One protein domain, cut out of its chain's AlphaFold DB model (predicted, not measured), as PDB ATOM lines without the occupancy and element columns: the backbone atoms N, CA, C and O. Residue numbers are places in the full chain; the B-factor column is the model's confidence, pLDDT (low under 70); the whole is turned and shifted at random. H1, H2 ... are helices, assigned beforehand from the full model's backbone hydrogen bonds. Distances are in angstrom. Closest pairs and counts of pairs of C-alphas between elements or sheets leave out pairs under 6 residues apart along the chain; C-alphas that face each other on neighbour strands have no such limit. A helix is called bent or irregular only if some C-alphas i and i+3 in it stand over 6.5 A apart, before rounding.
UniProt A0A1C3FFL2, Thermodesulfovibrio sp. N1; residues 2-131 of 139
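Overview. This is residues 2 to 131 of the 139 residues of a protein of Thermodesulfovibrio sp. N1 (UniProt A0A1C3FFL2). An up-and-down bundle of four helices, each running against the one before, has a long arm: residues 2 to 23 of H1 stick out. At the opposite end the H3-H4 hairpin reaches past H1 and H2. The printed part has 130 residues with four named helices, H1 to H4, and no named strand, all helix in class; it is extended, with a radius of gyration of the C-alphas of 21.7 A, spanning 87 by 23 by 22 A.

Along the chain. H1, residues 2 to 48, runs 68.3 A from C-alpha 2 at (-2.616, -8.039, -1.720). H2, residues 51 to 68, spans 25.9 A. H3, residues 73 to 101, spans 43.7 A and is irregular: C-alphas 98 and 101 are 7.3 A apart. H4, residues 105 to 129, spans 36.1 A to C-alpha 129 at (6.956, -28.308, 41.032).

Arrangement. H1, with residues 32 to 43 alone, touches H4, closest at C-alphas 39 and 121, 6.2 A. H3 and H4 form a hairpin at a shallow tilt of 6 degrees, closest at C-alphas 96 and 106, 4.4 A. H2 and H4 are apart. Every O i to N i+4 pair is within hydrogen-bond range in H2 and H4, 41 of 43 in H1 and 24 of 25 in H3.

Size, cuts and confidence. C-alphas 2 and 103, the farthest apart, are 87.5 A apart. The printed part has no cut, its three links are tight, and no printed residue is under 70 in pLDDT.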
ATOM      1  N   GLU A   2      -1.837  -7.229  -2.667       83.38
ATOM      2  CA  GLU A   2      -2.616  -8.039  -1.720       83.38
ATOM      3  C   GLU A   2      -1.763  -8.939  -0.811       83.38
ATOM      4  O   GLU A   2      -1.959  -8.925   0.398       83.38
ATOM      5  N   GLU A   3      -0.745  -9.631  -1.339       87.31
ATOM      6  CA  GLU A   3       0.125 -10.509  -0.529       87.31
ATOM      7  C   GLU A   3       0.794  -9.777   0.651       87.31
ATOM      8  O   GLU A   3       0.856 -10.307   1.758       87.31
ATOM      9  N   LYS A   4       1.226  -8.521   0.457       86.81
ATOM     10  CA  LYS A   4       1.819  -7.706   1.534       86.81
ATOM     11  C   LYS A   4       0.816  -7.409   2.651       86.81
ATOM     12  O   LYS A   4       1.187  -7.439   3.817       86.81
ATOM     13  N   ILE A   5      -0.443  -7.160   2.291       88.31
ATOM     14  CA  ILE A   5      -1.527  -6.876   3.239       88.31
ATOM     15  C   ILE A   5      -1.864  -8.132   4.051       88.31
ATOM     16  O   ILE A   5      -2.057  -8.048   5.263       88.31
ATOM     17  N   TYR A   6      -1.887  -9.305   3.408       87.31
ATOM     18  CA  TYR A   6      -2.108 -10.576   4.100       87.31
ATOM     19  C   TYR A   6      -0.994 -10.884   5.103       87.31
ATOM     20  O   TYR A   6      -1.305 -11.168   6.257       87.31
ATOM     21  N   ARG A   7       0.279 -10.740   4.710       91.19
ATOM     22  CA  ARG A   7       1.411 -10.984   5.621       91.19
ATOM     23  C   ARG A   7       1.473  -9.997   6.781       91.19
ATOM     24  O   ARG A   7       1.781 -10.382   7.899       91.19
ATOM     25  N   GLU A   8       1.150  -8.726   6.551       92.94
ATOM     26  CA  GLU A   8       1.080  -7.747   7.641       92.94
ATOM     27  C   GLU A   8      -0.026  -8.099   8.646       92.94
ATOM     28  O   GLU A   8       0.167  -7.985   9.858       92.94
ATOM     29  N   LYS A   9      -1.185  -8.545   8.149       92.00
ATOM     30  CA  LYS A   9      -2.290  -8.989   8.998       92.00
ATOM     31  C   LYS A   9      -1.921 -10.246   9.789       92.00
ATOM     32  O   LYS A   9      -2.223 -10.300  10.974       92.00
ATOM     33  N   GLU A  10      -1.258 -11.210   9.156       93.25
ATOM     34  CA  GLU A  10      -0.750 -12.435   9.787       93.25
ATOM     35  C   GLU A  10       0.252 -12.116  10.902       93.25
ATOM     36  O   GLU A  10       0.008 -12.474  12.048       93.25
ATOM     37  N   ASN A  11       1.277 -11.307  10.622       94.81
ATOM     38  CA  ASN A  11       2.272 -10.897  11.619       94.81
ATOM     39  C   ASN A  11       1.642 -10.175  12.824       94.81
ATOM     40  O   ASN A  11       2.060 -10.375  13.962       94.81
ATOM     41  N   LYS A  12       0.627  -9.327  12.597       94.19
ATOM     42  CA  LYS A  12      -0.106  -8.658  13.688       94.19
ATOM     43  C   LYS A  12      -0.906  -9.648  14.535       94.19
ATOM     44  O   LYS A  12      -1.013  -9.453  15.742       94.19
ATOM     45  N   VAL A  13      -1.478 -10.680  13.914       95.19
ATOM     46  CA  VAL A  13      -2.184 -11.750  14.629       95.19
ATOM     47  C   VAL A  13      -1.195 -12.583  15.441       95.19
ATOM     48  O   VAL A  13      -1.449 -12.809  16.617       95.19
ATOM     49  N   GLU A  14      -0.059 -12.979  14.867       95.38
ATOM     50  CA  GLU A  14       0.984 -13.730  15.577       95.38
ATOM     51  C   GLU A  14       1.533 -12.957  16.779       95.38
ATOM     52  O   GLU A  14       1.580 -13.506  17.877       95.38
ATOM     53  N   ALA A  15       1.854 -11.671  16.604       94.94
ATOM     54  CA  ALA A  15       2.315 -10.815  17.697       94.94
ATOM     55  C   ALA A  15       1.277 -10.717  18.828       94.94
ATOM     56  O   ALA A  15       1.614 -10.847  20.000       94.94
ATOM     57  N   PHE A  16      -0.006 -10.564  18.486       94.75
ATOM     58  CA  PHE A  16      -1.082 -10.539  19.477       94.75
ATOM     59  C   PHE A  16      -1.236 -11.879  20.222       94.75
ATOM     60  O   PHE A  16      -1.481 -11.905  21.431       94.75
ATOM     61  N   LEU A  17      -1.106 -13.008  19.519       95.56
ATOM     62  CA  LEU A  17      -1.157 -14.333  20.141       95.56
ATOM     63  C   LEU A  17       0.025 -14.561  21.094       95.56
ATOM     64  O   LEU A  17      -0.183 -15.097  22.181       95.56
ATOM     65  N   ASP A  18       1.224 -14.115  20.728       95.69
ATOM     66  CA  ASP A  18       2.411 -14.216  21.581       95.69
ATOM     67  C   ASP A  18       2.270 -13.355  22.847       95.69
ATOM     68  O   ASP A  18       2.400 -13.865  23.963       95.69
ATOM     69  N   ASP A  19       1.840 -12.096  22.695       96.12
ATOM     70  CA  ASP A  19       1.582 -11.178  23.813       96.12
ATOM     71  C   ASP A  19       0.565 -11.761  24.813       96.12
ATOM     72  O   ASP A  19       0.750 -11.716  26.037       96.12
ATOM     73  N   THR A  20      -0.532 -12.338  24.308       94.94
ATOM     74  CA  THR A  20      -1.560 -12.954  25.165       94.94
ATOM     75  C   THR A  20      -1.069 -14.235  25.843       94.94
ATOM     76  O   THR A  20      -1.381 -14.460  27.019       94.94
ATOM     77  N   ALA A  21      -0.276 -15.056  25.151       95.00
ATOM     78  CA  ALA A  21       0.321 -16.264  25.711       95.00
ATOM     79  C   ALA A  21       1.329 -15.931  26.823       95.00
ATOM     80  O   ALA A  21       1.315 -16.555  27.891       95.00
ATOM     81  N   GLU A  22       2.160 -14.908  26.620       96.38
ATOM     82  CA  GLU A  22       3.109 -14.421  27.618       96.38
ATOM     83  C   GLU A  22       2.384 -13.855  28.848       96.38
ATOM     84  O   GLU A  22       2.720 -14.200  29.989       96.38
ATOM     85  N   ALA A  23       1.322 -13.069  28.648       94.62
ATOM     86  CA  ALA A  23       0.491 -12.566  29.740       94.62
ATOM     87  C   ALA A  23      -0.125 -13.705  30.575       94.62
ATOM     88  O   ALA A  23      -0.082 -13.667  31.812       94.62
ATOM     89  N   LEU A  24      -0.645 -14.754  29.924       94.00
ATOM     90  CA  LEU A  24      -1.205 -15.926  30.604       94.00
ATOM     91  C   LEU A  24      -0.134 -16.679  31.405       94.00
ATOM     92  O   LEU A  24      -0.340 -16.997  32.579       94.00
ATOM     93  N   LYS A  25       1.037 -16.910  30.805       94.62
ATOM     94  CA  LYS A  25       2.169 -17.588  31.448       94.62
ATOM     95  C   LYS A  25       2.677 -16.820  32.668       94.62
ATOM     96  O   LYS A  25       2.956 -17.423  33.709       94.62
ATOM     97  N   ASN A  26       2.747 -15.494  32.580       96.12
ATOM     98  CA  ASN A  26       3.125 -14.625  33.695       96.12
ATOM     99  C   ASN A  26       2.090 -14.664  34.826       96.12
ATOM    100  O   ASN A  26       2.459 -14.767  36.002       96.12
ATOM    101  N   LYS A  27       0.794 -14.676  34.488       95.25
ATOM    102  CA  LYS A  27      -0.294 -14.853  35.459       95.25
ATOM    103  C   LYS A  27      -0.183 -16.204  36.173       95.25
ATOM    104  O   LYS A  27      -0.195 -16.244  37.405       95.25
ATOM    105  N   LEU A  28       0.008 -17.292  35.426       94.75
ATOM    106  CA  LEU A  28       0.174 -18.641  35.974       94.75
ATOM    107  C   LEU A  28       1.380 -18.721  36.919       94.75
ATOM    108  O   LEU A  28       1.265 -19.193  38.052       94.75
ATOM    109  N   ARG A  29       2.528 -18.182  36.492       95.88
ATOM    110  CA  ARG A  29       3.751 -18.116  37.300       95.88
ATOM    111  C   ARG A  29       3.540 -17.336  38.598       95.88
ATOM    112  O   ARG A  29       4.003 -17.775  39.650       95.88
ATOM    113  N   SER A  30       2.809 -16.222  38.554       96.94
ATOM    114  CA  SER A  30       2.456 -15.443  39.748       96.94
ATOM    115  C   SER A  30       1.655 -16.276  40.755       96.94
ATOM    116  O   SER A  30       2.002 -16.334  41.935       96.94
ATOM    117  N   TYR A  31       0.632 -17.002  40.298       97.50
ATOM    118  CA  TYR A  31      -0.164 -17.877  41.164       97.50
ATOM    119  C   TYR A  31       0.617 -19.075  41.710       97.50
ATOM    120  O   TYR A  31       0.476 -19.416  42.887       97.50
ATOM    121  N   LYS A  32       1.498 -19.668  40.901       96.88
ATOM    122  CA  LYS A  32       2.419 -20.722  41.342       96.88
ATOM    123  C   LYS A  32       3.339 -20.223  42.462       96.88
ATOM    124  O   LYS A  32       3.480 -20.887  43.486       96.88
ATOM    125  N   ASN A  33       3.888 -19.017  42.322       97.50
ATOM    126  CA  ASN A  33       4.718 -18.390  43.356       97.50
ATOM    127  C   ASN A  33       3.925 -18.104  44.640       97.50
ATOM    128  O   ASN A  33       4.432 -18.337  45.734       97.50
ATOM    129  N   LYS A  34       2.663 -17.670  44.525       97.94
ATOM    130  CA  LYS A  34       1.758 -17.508  45.678       97.94
ATOM    131  C   LYS A  34       1.511 -18.835  46.404       97.94
ATOM    132  O   LYS A  34       1.522 -18.867  47.632       97.94
ATOM    133  N   ALA A  35       1.331 -19.934  45.672       96.88
ATOM    134  CA  ALA A  35       1.196 -21.260  46.272       96.88
ATOM    135  C   ALA A  35       2.487 -21.693  46.993       96.88
ATOM    136  O   ALA A  35       2.411 -22.171  48.128       96.88
ATOM    137  N   TYR A  36       3.669 -21.455  46.407       97.81
ATOM    138  CA  TYR A  36       4.951 -21.679  47.091       97.81
ATOM    139  C   TYR A  36       5.102 -20.835  48.355       97.81
ATOM    140  O   TYR A  36       5.508 -21.363  49.385       97.81
ATOM    141  N   LEU A  37       4.726 -19.554  48.308       97.44
ATOM    142  CA  LEU A  37       4.775 -18.662  49.465       97.44
ATOM    143  C   LEU A  37       3.990 -19.238  50.650       97.44
ATOM    144  O   LEU A  37       4.494 -19.245  51.770       97.44
ATOM    145  N   VAL A  38       2.789 -19.771  50.414       97.25
ATOM    146  CA  VAL A  38       1.996 -20.402  51.480       97.25
ATOM    147  C   VAL A  38       2.691 -21.649  52.036       97.25
ATOM    148  O   VAL A  38       2.724 -21.831  53.253       97.25
ATOM    149  N   TYR A  39       3.305 -22.488  51.191       96.62
ATOM    150  CA  TYR A  39       4.092 -23.625  51.683       96.62
ATOM    151  C   TYR A  39       5.283 -23.181  52.539       96.62
ATOM    152  O   TYR A  39       5.542 -23.798  53.571       96.62
ATOM    153  N   ILE A  40       5.970 -22.101  52.156       96.44
ATOM    154  CA  ILE A  40       7.065 -21.527  52.948       96.44
ATOM    155  C   ILE A  40       6.534 -21.033  54.295       96.44
ATOM    156  O   ILE A  40       7.103 -21.391  55.320       96.44
ATOM    157  N   LEU A  41       5.416 -20.297  54.324       96.06
ATOM    158  CA  LEU A  41       4.805 -19.805  55.568       96.06
ATOM    159  C   LEU A  41       4.429 -20.936  56.538       96.06
ATOM    160  O   LEU A  41       4.552 -20.776  57.756       96.06
ATOM    161  N   TYR A  42       3.988 -22.079  56.004       95.56
ATOM    162  CA  TYR A  42       3.692 -23.287  56.781       95.56
ATOM    163  C   TYR A  42       4.943 -24.061  57.210       95.56
ATOM    164  O   TYR A  42       4.915 -24.756  58.224       95.56
ATOM    165  N   ALA A  43       6.039 -23.972  56.457       94.94
ATOM    166  CA  ALA A  43       7.317 -24.538  56.871       94.94
ATOM    167  C   ALA A  43       7.950 -23.687  57.982       94.94
ATOM    168  O   ALA A  43       8.375 -24.219  59.005       94.94
ATOM    169  N   THR A  44       7.940 -22.357  57.842       93.94
ATOM    170  CA  THR A  44       8.457 -21.431  58.863       93.94
ATOM    171  C   THR A  44       7.620 -21.446  60.139       93.94
ATOM    172  O   THR A  44       8.152 -21.193  61.222       93.94
ATOM    173  N   SER A  45       6.328 -21.796  60.053       93.00
ATOM    174  CA  SER A  45       5.480 -21.920  61.243       93.00
ATOM    175  C   SER A  45       5.893 -23.070  62.149       93.00
ATOM    176  O   SER A  45       5.515 -23.066  63.312       93.00
ATOM    177  N   LEU A  46       6.690 -24.028  61.672       89.81
ATOM    178  CA  LEU A  46       7.240 -25.079  62.531       89.81
ATOM    179  C   LEU A  46       8.255 -24.536  63.547       89.81
ATOM    180  O   LEU A  46       8.455 -25.152  64.586       89.81
ATOM    181  N   VAL A  47       8.868 -23.382  63.259       90.06
ATOM    182  CA  VAL A  47       9.843 -22.725  64.144       90.06
ATOM    183  C   VAL A  47       9.194 -21.586  64.930       90.06
ATOM    184  O   VAL A  47       9.433 -21.445  66.123       90.06
ATOM    185  N   ILE A  48       8.367 -20.770  64.266       89.44
ATOM    186  CA  ILE A  48       7.817 -19.526  64.838       89.44
ATOM    187  C   ILE A  48       6.380 -19.717  65.367       89.44
ATOM    188  O   ILE A  48       5.910 -18.958  66.210       89.44
ATOM    189  N   GLY A  49       5.639 -20.711  64.873       83.62
ATOM    190  CA  GLY A  49       4.241 -20.971  65.235       83.62
ATOM    191  C   GLY A  49       3.249 -20.001  64.588       83.62
ATOM    192  O   GLY A  49       2.395 -20.410  63.804       83.62
ATOM    193  N   ILE A  50       3.375 -18.698  64.860       87.31
ATOM    194  CA  ILE A  50       2.347 -17.698  64.515       87.31
ATOM    195  C   ILE A  50       2.153 -17.487  63.004       87.31
ATOM    196  O   ILE A  50       1.068 -17.108  62.561       87.31
ATOM    197  N   THR A  51       3.167 -17.792  62.183       91.56
ATOM    198  CA  THR A  51       3.089 -17.610  60.721       91.56
ATOM    199  C   THR A  51       2.053 -18.520  60.058       91.56
ATOM    200  O   THR A  51       1.648 -18.247  58.928       91.56
ATOM    201  N   VAL A  52       1.559 -19.552  60.756       92.38
ATOM    202  CA  VAL A  52       0.493 -20.431  60.250       92.38
ATOM    203  C   VAL A  52      -0.810 -19.665  59.994       92.38
ATOM    204  O   VAL A  52      -1.498 -19.947  59.013       92.38
ATOM    205  N   ILE A  53      -1.115 -18.653  60.819       94.50
ATOM    206  CA  ILE A  53      -2.327 -17.827  60.699       94.50
ATOM    207  C   ILE A  53      -2.256 -16.975  59.427       94.50
ATOM    208  O   ILE A  53      -3.205 -16.914  58.648       94.50
ATOM    209  N   VAL A  54      -1.096 -16.367  59.174       95.88
ATOM    210  CA  VAL A  54      -0.853 -15.618  57.933       95.88
ATOM    211  C   VAL A  54      -0.961 -16.553  56.728       95.88
ATOM    212  O   VAL A  54      -1.618 -16.218  55.745       95.88
ATOM    213  N   GLY A  55      -0.382 -17.755  56.821       95.62
ATOM    214  CA  GLY A  55      -0.443 -18.758  55.761       95.62
ATOM    215  C   GLY A  55      -1.874 -19.149  55.377       95.62
ATOM    216  O   GLY A  55      -2.194 -19.155  54.188       95.62
ATOM    217  N   ILE A  56      -2.757 -19.412  56.349       97.19
ATOM    218  CA  ILE A  56      -4.145 -19.805  56.056       97.19
ATOM    219  C   ILE A  56      -4.958 -18.655  55.457       97.19
ATOM    220  O   ILE A  56      -5.703 -18.871  54.499       97.19
ATOM    221  N   VAL A  57      -4.784 -17.425  55.953       97.56
ATOM    222  CA  VAL A  57      -5.448 -16.242  55.382       97.56
ATOM    223  C   VAL A  57      -5.036 -16.066  53.920       97.56
ATOM    224  O   VAL A  57      -5.894 -15.948  53.044       97.56
ATOM    225  N   MET A  58      -3.733 -16.141  53.639       97.38
ATOM    226  CA  MET A  58      -3.199 -16.048  52.279       97.38
ATOM    227  C   MET A  58      -3.718 -17.178  51.385       97.38
ATOM    228  O   MET A  58      -4.117 -16.919  50.253       97.38
ATOM    229  N   ALA A  59      -3.804 -18.410  51.894       97.12
ATOM    230  CA  ALA A  59      -4.353 -19.536  51.145       97.12
ATOM    231  C   ALA A  59      -5.809 -19.291  50.711       97.12
ATOM    232  O   ALA A  59      -6.157 -19.540  49.556       97.12
ATOM    233  N   TYR A  60      -6.660 -18.765  51.600       97.88
ATOM    234  CA  TYR A  60      -8.049 -18.434  51.265       97.88
ATOM    235  C   TYR A  60      -8.157 -17.290  50.256       97.88
ATOM    236  O   TYR A  60      -8.906 -17.418  49.283       97.88
ATOM    237  N   LEU A  61      -7.411 -16.202  50.469       97.94
ATOM    238  CA  LEU A  61      -7.418 -15.043  49.576       97.94
ATOM    239  C   LEU A  61      -6.943 -15.429  48.175       97.94
ATOM    240  O   LEU A  61      -7.630 -15.164  47.192       97.94
ATOM    241  N   PHE A  62      -5.816 -16.128  48.080       97.62
ATOM    242  CA  PHE A  62      -5.255 -16.536  46.797       97.62
ATOM    243  C   PHE A  62      -6.105 -17.573  46.080       97.62
ATOM    244  O   PHE A  62      -6.236 -17.487  44.862       97.62
ATOM    245  N   ARG A  63      -6.741 -18.502  46.807       97.06
ATOM    246  CA  ARG A  63      -7.707 -19.423  46.201       97.06
ATOM    247  C   ARG A  63      -8.893 -18.678  45.607       97.06
ATOM    248  O   ARG A  63      -9.308 -19.002  44.501       97.06
ATOM    249  N   LYS A  64      -9.442 -17.704  46.342       97.38
ATOM    250  CA  LYS A  64     -10.566 -16.889  45.870       97.38
ATOM    251  C   LYS A  64     -10.183 -16.140  44.595       97.38
ATOM    252  O   LYS A  64     -10.872 -16.296  43.593       97.38
ATOM    253  N   SER A  65      -9.050 -15.434  44.601       96.50
ATOM    254  CA  SER A  65      -8.564 -14.731  43.410       96.50
ATOM    255  C   SER A  65      -8.298 -15.686  42.245       96.50
ATOM    256  O   SER A  65      -8.676 -15.375  41.127       96.50
ATOM    257  N   ALA A  66      -7.725 -16.870  42.490       95.50
ATOM    258  CA  ALA A  66      -7.465 -17.857  41.440       95.50
ATOM    259  C   ALA A  66      -8.753 -18.387  40.784       95.50
ATOM    260  O   ALA A  66      -8.770 -18.618  39.576       95.50
ATOM    261  N   LEU A  67      -9.828 -18.558  41.562       95.12
ATOM    262  CA  LEU A  67     -11.147 -18.953  41.055       95.12
ATOM    263  C   LEU A  67     -11.793 -17.837  40.224       95.12
ATOM    264  O   LEU A  67     -12.308 -18.105  39.142       95.12
ATOM    265  N   GLU A  68     -11.746 -16.596  40.714       95.69
ATOM    266  CA  GLU A  68     -12.250 -15.416  39.994       95.69
ATOM    267  C   GLU A  68     -11.508 -15.216  38.665       95.69
ATOM    268  O   GLU A  68     -12.120 -14.960  37.629       95.69
ATOM    269  N   ASP A  69     -10.193 -15.427  38.685       93.94
ATOM    270  CA  ASP A  69      -9.305 -15.303  37.535       93.94
ATOM    271  C   ASP A  69      -9.336 -16.488  36.561       93.94
ATOM    272  O   ASP A  69      -8.639 -16.425  35.543       93.94
ATOM    273  N   LYS A  70     -10.105 -17.546  36.869       93.69
ATOM    274  CA  LYS A  70     -10.183 -18.810  36.112       93.69
ATOM    275  C   LYS A  70      -8.807 -19.414  35.814       93.69
ATOM    276  O   LYS A  70      -8.519 -19.829  34.693       93.69
ATOM    277  N   VAL A  71      -7.938 -19.414  36.821       93.88
ATOM    278  CA  VAL A  71      -6.603 -20.023  36.744       93.88
ATOM    279  C   VAL A  71      -6.737 -21.542  36.628       93.88
ATOM    280  O   VAL A  71      -7.736 -22.114  37.049       93.88
ATOM    281  N   GLU A  72      -5.713 -22.199  36.087       93.25
ATOM    282  CA  GLU A  72      -5.668 -23.655  35.963       93.25
ATOM    283  C   GLU A  72      -5.962 -24.391  37.283       93.25
ATOM    284  O   GLU A  72      -5.441 -24.055  38.357       93.25
ATOM    285  N   ASP A  73      -6.753 -25.461  37.174       93.38
ATOM    286  CA  ASP A  73      -7.266 -26.238  38.306       93.38
ATOM    287  C   ASP A  73      -6.166 -26.807  39.206       93.38
ATOM    288  O   ASP A  73      -6.362 -26.950  40.419       93.38
ATOM    289  N   TYR A  74      -4.986 -27.111  38.653       94.00
ATOM    290  CA  TYR A  74      -3.886 -27.640  39.452       94.00
ATOM    291  C   TYR A  74      -3.460 -26.646  40.536       94.00
ATOM    292  O   TYR A  74      -3.347 -27.043  41.695       94.00
ATOM    293  N   ILE A  75      -3.354 -25.347  40.236       94.94
ATOM    294  CA  ILE A  75      -2.998 -24.322  41.232       94.94
ATOM    295  C   ILE A  75      -4.101 -24.197  42.289       94.94
ATOM    296  O   ILE A  75      -3.819 -24.167  43.491       94.94
ATOM    297  N   ILE A  76      -5.368 -24.192  41.872       95.12
ATOM    298  CA  ILE A  76      -6.514 -24.124  42.792       95.12
ATOM    299  C   ILE A  76      -6.506 -25.322  43.760       95.12
ATOM    300  O   ILE A  76      -6.805 -25.174  44.957       95.12
ATOM    301  N   SER A  77      -6.109 -26.503  43.276       95.44
ATOM    302  CA  SER A  77      -5.972 -27.707  44.099       95.44
ATOM    303  C   SER A  77      -4.906 -27.554  45.196       95.44
ATOM    304  O   SER A  77      -5.132 -28.003  46.322       95.44
ATOM    305  N   HIS A  78      -3.809 -26.831  44.937       95.56
ATOM    306  CA  HIS A  78      -2.762 -26.560  45.929       95.56
ATOM    307  C   HIS A  78      -3.240 -25.668  47.071       95.56
ATOM    308  O   HIS A  78      -3.028 -26.006  48.237       95.56
ATOM    309  N   PHE A  79      -3.949 -24.576  46.773       96.62
ATOM    310  CA  PHE A  79      -4.520 -23.742  47.833       96.62
ATOM    311  C   PHE A  79      -5.550 -24.518  48.658       96.62
ATOM    312  O   PHE A  79      -5.583 -24.428  49.884       96.62
ATOM    313  N   THR A  80      -6.357 -25.353  48.000       95.44
ATOM    314  CA  THR A  80      -7.315 -26.229  48.683       95.44
ATOM    315  C   THR A  80      -6.607 -27.241  49.590       95.44
ATOM    316  O   THR A  80      -7.037 -27.465  50.721       95.44
ATOM    317  N   TRP A  81      -5.495 -27.825  49.140       95.69
ATOM    318  CA  TRP A  81      -4.659 -28.719  49.943       95.69
ATOM    319  C   TRP A  81      -4.067 -28.019  51.167       95.69
ATOM    320  O   TRP A  81      -4.094 -28.574  52.267       95.69
ATOM    321  N   GLN A  82      -3.572 -26.792  51.007       96.19
ATOM    322  CA  GLN A  82      -3.029 -25.981  52.101       96.19
ATOM    323  C   GLN A  82      -4.106 -25.643  53.140       96.19
ATOM    324  O   GLN A  82      -3.880 -25.809  54.337       96.19
ATOM    325  N   ILE A  83      -5.305 -25.267  52.691       96.62
ATOM    326  CA  ILE A  83      -6.457 -25.027  53.570       96.62
ATOM    327  C   ILE A  83      -6.830 -26.301  54.338       96.62
ATOM    328  O   ILE A  83      -6.943 -26.278  55.561       96.62
ATOM    329  N   LYS A  84      -6.963 -27.444  53.652       95.12
ATOM    330  CA  LYS A  84      -7.265 -28.731  54.306       95.12
ATOM    331  C   LYS A  84      -6.186 -29.147  55.306       95.12
ATOM    332  O   LYS A  84      -6.503 -29.774  56.309       95.12
ATOM    333  N   THR A  85      -4.923 -28.823  55.029       94.62
ATOM    334  CA  THR A  85      -3.800 -29.152  55.918       94.62
ATOM    335  C   THR A  85      -3.959 -28.427  57.251       94.62
ATOM    336  O   THR A  85      -3.929 -29.084  58.286       94.62
ATOM    337  N   PHE A  86      -4.266 -27.127  57.218       95.25
ATOM    338  CA  PHE A  86      -4.560 -26.321  58.409       95.25
ATOM    339  C   PHE A  86      -5.727 -26.867  59.240       95.25
ATOM    340  O   PHE A  86      -5.605 -27.065  60.446       95.25
ATOM    341  N   TRP A  87      -6.857 -27.177  58.607       95.56
ATOM    342  CA  TRP A  87      -7.995 -27.738  59.342       95.56
ATOM    343  C   TRP A  87      -7.696 -29.129  59.907       95.56
ATOM    344  O   TRP A  87      -8.099 -29.438  61.026       95.56
ATOM    345  N   GLY A  88      -6.930 -29.944  59.181       94.06
ATOM    346  CA  GLY A  88      -6.451 -31.229  59.679       94.06
ATOM    347  C   GLY A  88      -5.550 -31.093  60.910       94.06
ATOM    348  O   GLY A  88      -5.727 -31.856  61.856       94.06
ATOM    349  N   SER A  89      -4.652 -30.099  60.970       93.38
ATOM    350  CA  SER A  89      -3.853 -29.892  62.188       93.38
ATOM    351  C   SER A  89      -4.675 -29.420  63.364       93.38
ATOM    352  O   SER A  89      -4.363 -29.815  64.478       93.38
ATOM    353  N   ILE A  90      -5.707 -28.598  63.145       94.81
ATOM    354  CA  ILE A  90      -6.613 -28.210  64.231       94.81
ATOM    355  C   ILE A  90      -7.269 -29.461  64.814       94.81
ATOM    356  O   ILE A  90      -7.274 -29.625  66.027       94.81
ATOM    357  N   ILE A  91      -7.752 -30.377  63.970       95.81
ATOM    358  CA  ILE A  91      -8.344 -31.639  64.434       95.81
ATOM    359  C   ILE A  91      -7.317 -32.463  65.221       95.81
ATOM    360  O   ILE A  91      -7.610 -32.892  66.331       95.81
ATOM    361  N   ILE A  92      -6.102 -32.646  64.696       94.62
ATOM    362  CA  ILE A  92      -5.040 -33.402  65.383       94.62
ATOM    363  C   ILE A  92      -4.669 -32.752  66.725       94.62
ATOM    364  O   ILE A  92      -4.503 -33.445  67.727       94.62
ATOM    365  N   PHE A  93      -4.580 -31.424  66.766       93.38
ATOM    366  CA  PHE A  93      -4.280 -30.673  67.979       93.38
ATOM    367  C   PHE A  93      -5.402 -30.797  69.019       93.38
ATOM    368  O   PHE A  93      -5.128 -31.045  70.191       93.38
ATOM    369  N   LEU A  94      -6.666 -30.717  68.596       95.44
ATOM    370  CA  LEU A  94      -7.815 -30.958  69.467       95.44
ATOM    371  C   LEU A  94      -7.826 -32.395  70.006       95.44
ATOM    372  O   LEU A  94      -8.073 -32.593  71.191       95.44
ATOM    373  N   LEU A  95      -7.496 -33.392  69.178       94.12
ATOM    374  CA  LEU A  95      -7.363 -34.786  69.617       94.12
ATOM    375  C   LEU A  95      -6.248 -34.959  70.657       94.12
ATOM    376  O   LEU A  95      -6.427 -35.704  71.623       94.12
ATOM    377  N   ALA A  96      -5.126 -34.253  70.501       93.19
ATOM    378  CA  ALA A  96      -4.065 -34.234  71.502       93.19
ATOM    379  C   ALA A  96      -4.547 -33.614  72.825       93.19
ATOM    380  O   ALA A  96      -4.311 -34.193  73.881       93.19
ATOM    381  N   ILE A  97      -5.287 -32.497  72.780       92.56
ATOM    382  CA  ILE A  97      -5.861 -31.859  73.980       92.56
ATOM    383  C   ILE A  97      -6.856 -32.790  74.682       92.56
ATOM    384  O   ILE A  97      -6.802 -32.943  75.897       92.56
ATOM    385  N   ILE A  98      -7.750 -33.445  73.939       93.19
ATOM    386  CA  ILE A  98      -8.731 -34.378  74.518       93.19
ATOM    387  C   ILE A  98      -8.023 -35.572  75.176       93.19
ATOM    388  O   ILE A  98      -8.454 -36.070  76.214       93.19
ATOM    389  N   SER A  99      -6.895 -35.998  74.609       90.75
ATOM    390  CA  SER A  99      -6.096 -37.118  75.115       90.75
ATOM    391  C   SER A  99      -5.220 -36.763  76.322       90.75
ATOM    392  O   SER A  99      -4.522 -37.642  76.827       90.75
ATOM    393  N   ILE A 100      -5.256 -35.519  76.822       90.38
ATOM    394  CA  ILE A 100      -4.372 -35.034  77.899       90.38
ATOM    395  C   ILE A 100      -4.551 -35.770  79.232       90.38
ATOM    396  O   ILE A 100      -3.649 -35.769  80.064       90.38
ATOM    397  N   ILE A 101      -5.696 -36.437  79.424       88.56
ATOM    398  CA  ILE A 101      -5.962 -37.308  80.582       88.56
ATOM    399  C   ILE A 101      -4.929 -38.446  80.653       88.56
ATOM    400  O   ILE A 101      -4.607 -38.947  81.727       88.56
ATOM    401  N   THR A 102      -4.380 -38.843  79.507       86.75
ATOM    402  CA  THR A 102      -3.282 -39.803  79.429       86.75
ATOM    403  C   THR A 102      -1.944 -39.070  79.316       86.75
ATOM    404  O   THR A 102      -1.815 -38.100  78.574       86.75
ATOM    405  N   ILE A 103      -0.918 -39.546  80.027       84.31
ATOM    406  CA  ILE A 103       0.378 -38.847  80.103       84.31
ATOM    407  C   ILE A 103       1.171 -38.959  78.788       84.31
ATOM    408  O   ILE A 103       1.861 -38.021  78.413       84.31
ATOM    409  N   ILE A 104       1.084 -40.082  78.065       91.31
ATOM    410  CA  ILE A 104       1.966 -40.372  76.914       91.31
ATOM    411  C   ILE A 104       1.281 -40.125  75.558       91.31
ATOM    412  O   ILE A 104       1.913 -39.641  74.617       91.31
ATOM    413  N   LEU A 105      -0.016 -40.423  75.441       92.06
ATOM    414  CA  LEU A 105      -0.758 -40.340  74.180       92.06
ATOM    415  C   LEU A 105      -0.746 -38.959  73.495       92.06
ATOM    416  O   LEU A 105      -0.570 -38.943  72.274       92.06
ATOM    417  N   PRO A 106      -0.897 -37.807  74.190       91.19
ATOM    418  CA  PRO A 106      -0.910 -36.510  73.514       91.19
ATOM    419  C   PRO A 106       0.406 -36.243  72.777       91.19
ATOM    420  O   PRO A 106       0.386 -35.754  71.651       91.19
ATOM    421  N   TYR A 107       1.544 -36.646  73.349       92.50
ATOM    422  CA  TYR A 107       2.848 -36.504  72.700       92.50
ATOM    423  C   TYR A 107       2.960 -37.372  71.443       92.50
ATOM    424  O   TYR A 107       3.453 -36.896  70.422       92.50
ATOM    425  N   ILE A 108       2.449 -38.608  71.472       94.88
ATOM    426  CA  ILE A 108       2.419 -39.482  70.289       94.88
ATOM    427  C   ILE A 108       1.580 -38.842  69.175       94.88
ATOM    428  O   ILE A 108       2.030 -38.773  68.030       94.88
ATOM    429  N   ILE A 109       0.391 -38.330  69.506       94.31
ATOM    430  CA  ILE A 109      -0.496 -37.660  68.545       94.31
ATOM    431  C   ILE A 109       0.191 -36.432  67.939       94.31
ATOM    432  O   ILE A 109       0.139 -36.245  66.725       94.31
ATOM    433  N   LEU A 110       0.871 -35.620  68.753       93.19
ATOM    434  CA  LEU A 110       1.581 -34.432  68.276       93.19
ATOM    435  C   LEU A 110       2.769 -34.784  67.373       93.19
ATOM    436  O   LEU A 110       2.948 -34.135  66.346       93.19
ATOM    437  N   ILE A 111       3.548 -35.822  67.696       95.38
ATOM    438  CA  ILE A 111       4.676 -36.271  66.862       95.38
ATOM    439  C   ILE A 111       4.174 -36.805  65.515       95.38
ATOM    440  O   ILE A 111       4.686 -36.413  64.465       95.38
ATOM    441  N   LEU A 112       3.144 -37.659  65.524       95.88
ATOM    442  CA  LEU A 112       2.529 -38.164  64.293       95.88
ATOM    443  C   LEU A 112       1.889 -37.031  63.482       95.88
ATOM    444  O   LEU A 112       2.015 -36.997  62.259       95.88
ATOM    445  N   GLY A 113       1.256 -36.074  64.160       95.19
ATOM    446  CA  GLY A 113       0.691 -34.870  63.560       95.19
ATOM    447  C   GLY A 113       1.732 -33.986  62.888       95.19
ATOM    448  O   GLY A 113       1.521 -33.524  61.768       95.19
ATOM    449  N   LEU A 114       2.879 -33.793  63.540       94.38
ATOM    450  CA  LEU A 114       4.003 -33.037  63.002       94.38
ATOM    451  C   LEU A 114       4.600 -33.736  61.774       94.38
ATOM    452  O   LEU A 114       4.799 -33.098  60.740       94.38
ATOM    453  N   ALA A 115       4.823 -35.052  61.851       96.00
ATOM    454  CA  ALA A 115       5.298 -35.843  60.717       96.00
ATOM    455  C   ALA A 115       4.319 -35.778  59.531       96.00
ATOM    456  O   ALA A 115       4.732 -35.563  58.390       96.00
ATOM    457  N   TRP A 116       3.015 -35.890  59.802       95.00
ATOM    458  CA  TRP A 116       1.961 -35.731  58.802       95.00
ATOM    459  C   TRP A 116       1.972 -34.332  58.174       95.00
ATOM    460  O   TRP A 116       1.915 -34.213  56.950       95.00
ATOM    461  N   TRP A 117       2.112 -33.269  58.969       94.75
ATOM    462  CA  TRP A 117       2.179 -31.891  58.472       94.75
ATOM    463  C   TRP A 117       3.370 -31.674  57.531       94.75
ATOM    464  O   TRP A 117       3.208 -31.142  56.429       94.75
ATOM    465  N   ILE A 118       4.558 -32.146  57.918       95.62
ATOM    466  CA  ILE A 118       5.769 -32.068  57.087       95.62
ATOM    467  C   ILE A 118       5.568 -32.845  55.783       95.62
ATOM    468  O   ILE A 118       5.813 -32.309  54.701       95.62
ATOM    469  N   TYR A 119       5.052 -34.076  55.864       95.56
ATOM    470  CA  TYR A 119       4.714 -34.886  54.692       95.56
ATOM    471  C   TYR A 119       3.788 -34.131  53.725       95.56
ATOM    472  O   TYR A 119       4.042 -34.100  52.518       95.56
ATOM    473  N   ARG A 120       2.746 -33.471  54.244       94.12
ATOM    474  CA  ARG A 120       1.775 -32.701  53.450       94.12
ATOM    475  C   ARG A 120       2.414 -31.515  52.734       94.12
ATOM    476  O   ARG A 120       2.057 -31.256  51.581       94.12
ATOM    477  N   ILE A 121       3.339 -30.805  53.385       95.38
ATOM    478  CA  ILE A 121       4.084 -29.701  52.762       95.38
ATOM    479  C   ILE A 121       4.974 -30.241  51.644       95.38
ATOM    480  O   ILE A 121       4.871 -29.771  50.513       95.38
ATOM    481  N   VAL A 122       5.798 -31.254  51.932       96.19
ATOM    482  CA  VAL A 122       6.758 -31.814  50.968       96.19
ATOM    483  C   VAL A 122       6.039 -32.389  49.751       96.19
ATOM    484  O   VAL A 122       6.385 -32.060  48.617       96.19
ATOM    485  N   LYS A 123       4.988 -33.193  49.957       94.19
ATOM    486  CA  LYS A 123       4.173 -33.708  48.848       94.19
ATOM    487  C   LYS A 123       3.553 -32.577  48.048       94.19
ATOM    488  O   LYS A 123       3.690 -32.565  46.829       94.19
ATOM    489  N   GLY A 124       2.914 -31.620  48.716       93.94
ATOM    490  CA  GLY A 124       2.297 -30.477  48.051       93.94
ATOM    491  C   GLY A 124       3.283 -29.694  47.179       93.94
ATOM    492  O   GLY A 124       2.977 -29.390  46.028       93.94
ATOM    493  N   TRP A 125       4.491 -29.459  47.693       95.69
ATOM    494  CA  TRP A 125       5.585 -28.824  46.961       95.69
ATOM    495  C   TRP A 125       6.013 -29.633  45.733       95.69
ATOM    496  O   TRP A 125       6.172 -29.078  44.648       95.69
ATOM    497  N   MET A 126       6.179 -30.952  45.876       95.00
ATOM    498  CA  MET A 126       6.565 -31.829  44.766       95.00
ATOM    499  C   MET A 126       5.531 -31.828  43.634       95.00
ATOM    500  O   MET A 126       5.919 -31.775  42.469       95.00
ATOM    501  N   TYR A 127       4.235 -31.873  43.959       94.94
ATOM    502  CA  TYR A 127       3.164 -31.780  42.959       94.94
ATOM    503  C   TYR A 127       3.170 -30.409  42.265       94.94
ATOM    504  O   TYR A 127       3.089 -30.349  41.039       94.94
ATOM    505  N   LEU A 128       3.383 -29.323  43.019       95.25
ATOM    506  CA  LEU A 128       3.414 -27.962  42.472       95.25
ATOM    507  C   LEU A 128       4.606 -27.761  41.530       95.25
ATOM    508  O   LEU A 128       4.483 -27.137  40.477       95.25
ATOM    509  N   SER A 129       5.760 -28.334  41.877       94.38
ATOM    510  CA  SER A 129       6.956 -28.308  41.032       94.38
ATOM    511  C   SER A 129       6.758 -29.036  39.711       94.38
ATOM    512  O   SER A 129       7.398 -28.664  38.730       94.38
ATOM    513  N   LYS A 130       5.895 -30.053  39.689       94.75
ATOM    514  CA  LYS A 130       5.560 -30.832  38.496       94.75
ATOM    515  C   LYS A 130       4.336 -30.300  37.752       94.75
ATOM    516  O   LYS A 130       3.948 -30.917  36.771       94.75
ATOM    517  N   GLU A 131       3.732 -29.206  38.225       94.44
ATOM    518  CA  GLU A 131       2.504 -28.627  37.656       94.44
ATOM    519  C   GLU A 131       1.358 -29.651  37.605       94.44
ATOM    520  O   GLU A 131       0.583 -29.731  36.659       94.44
TER     521      GLU A 131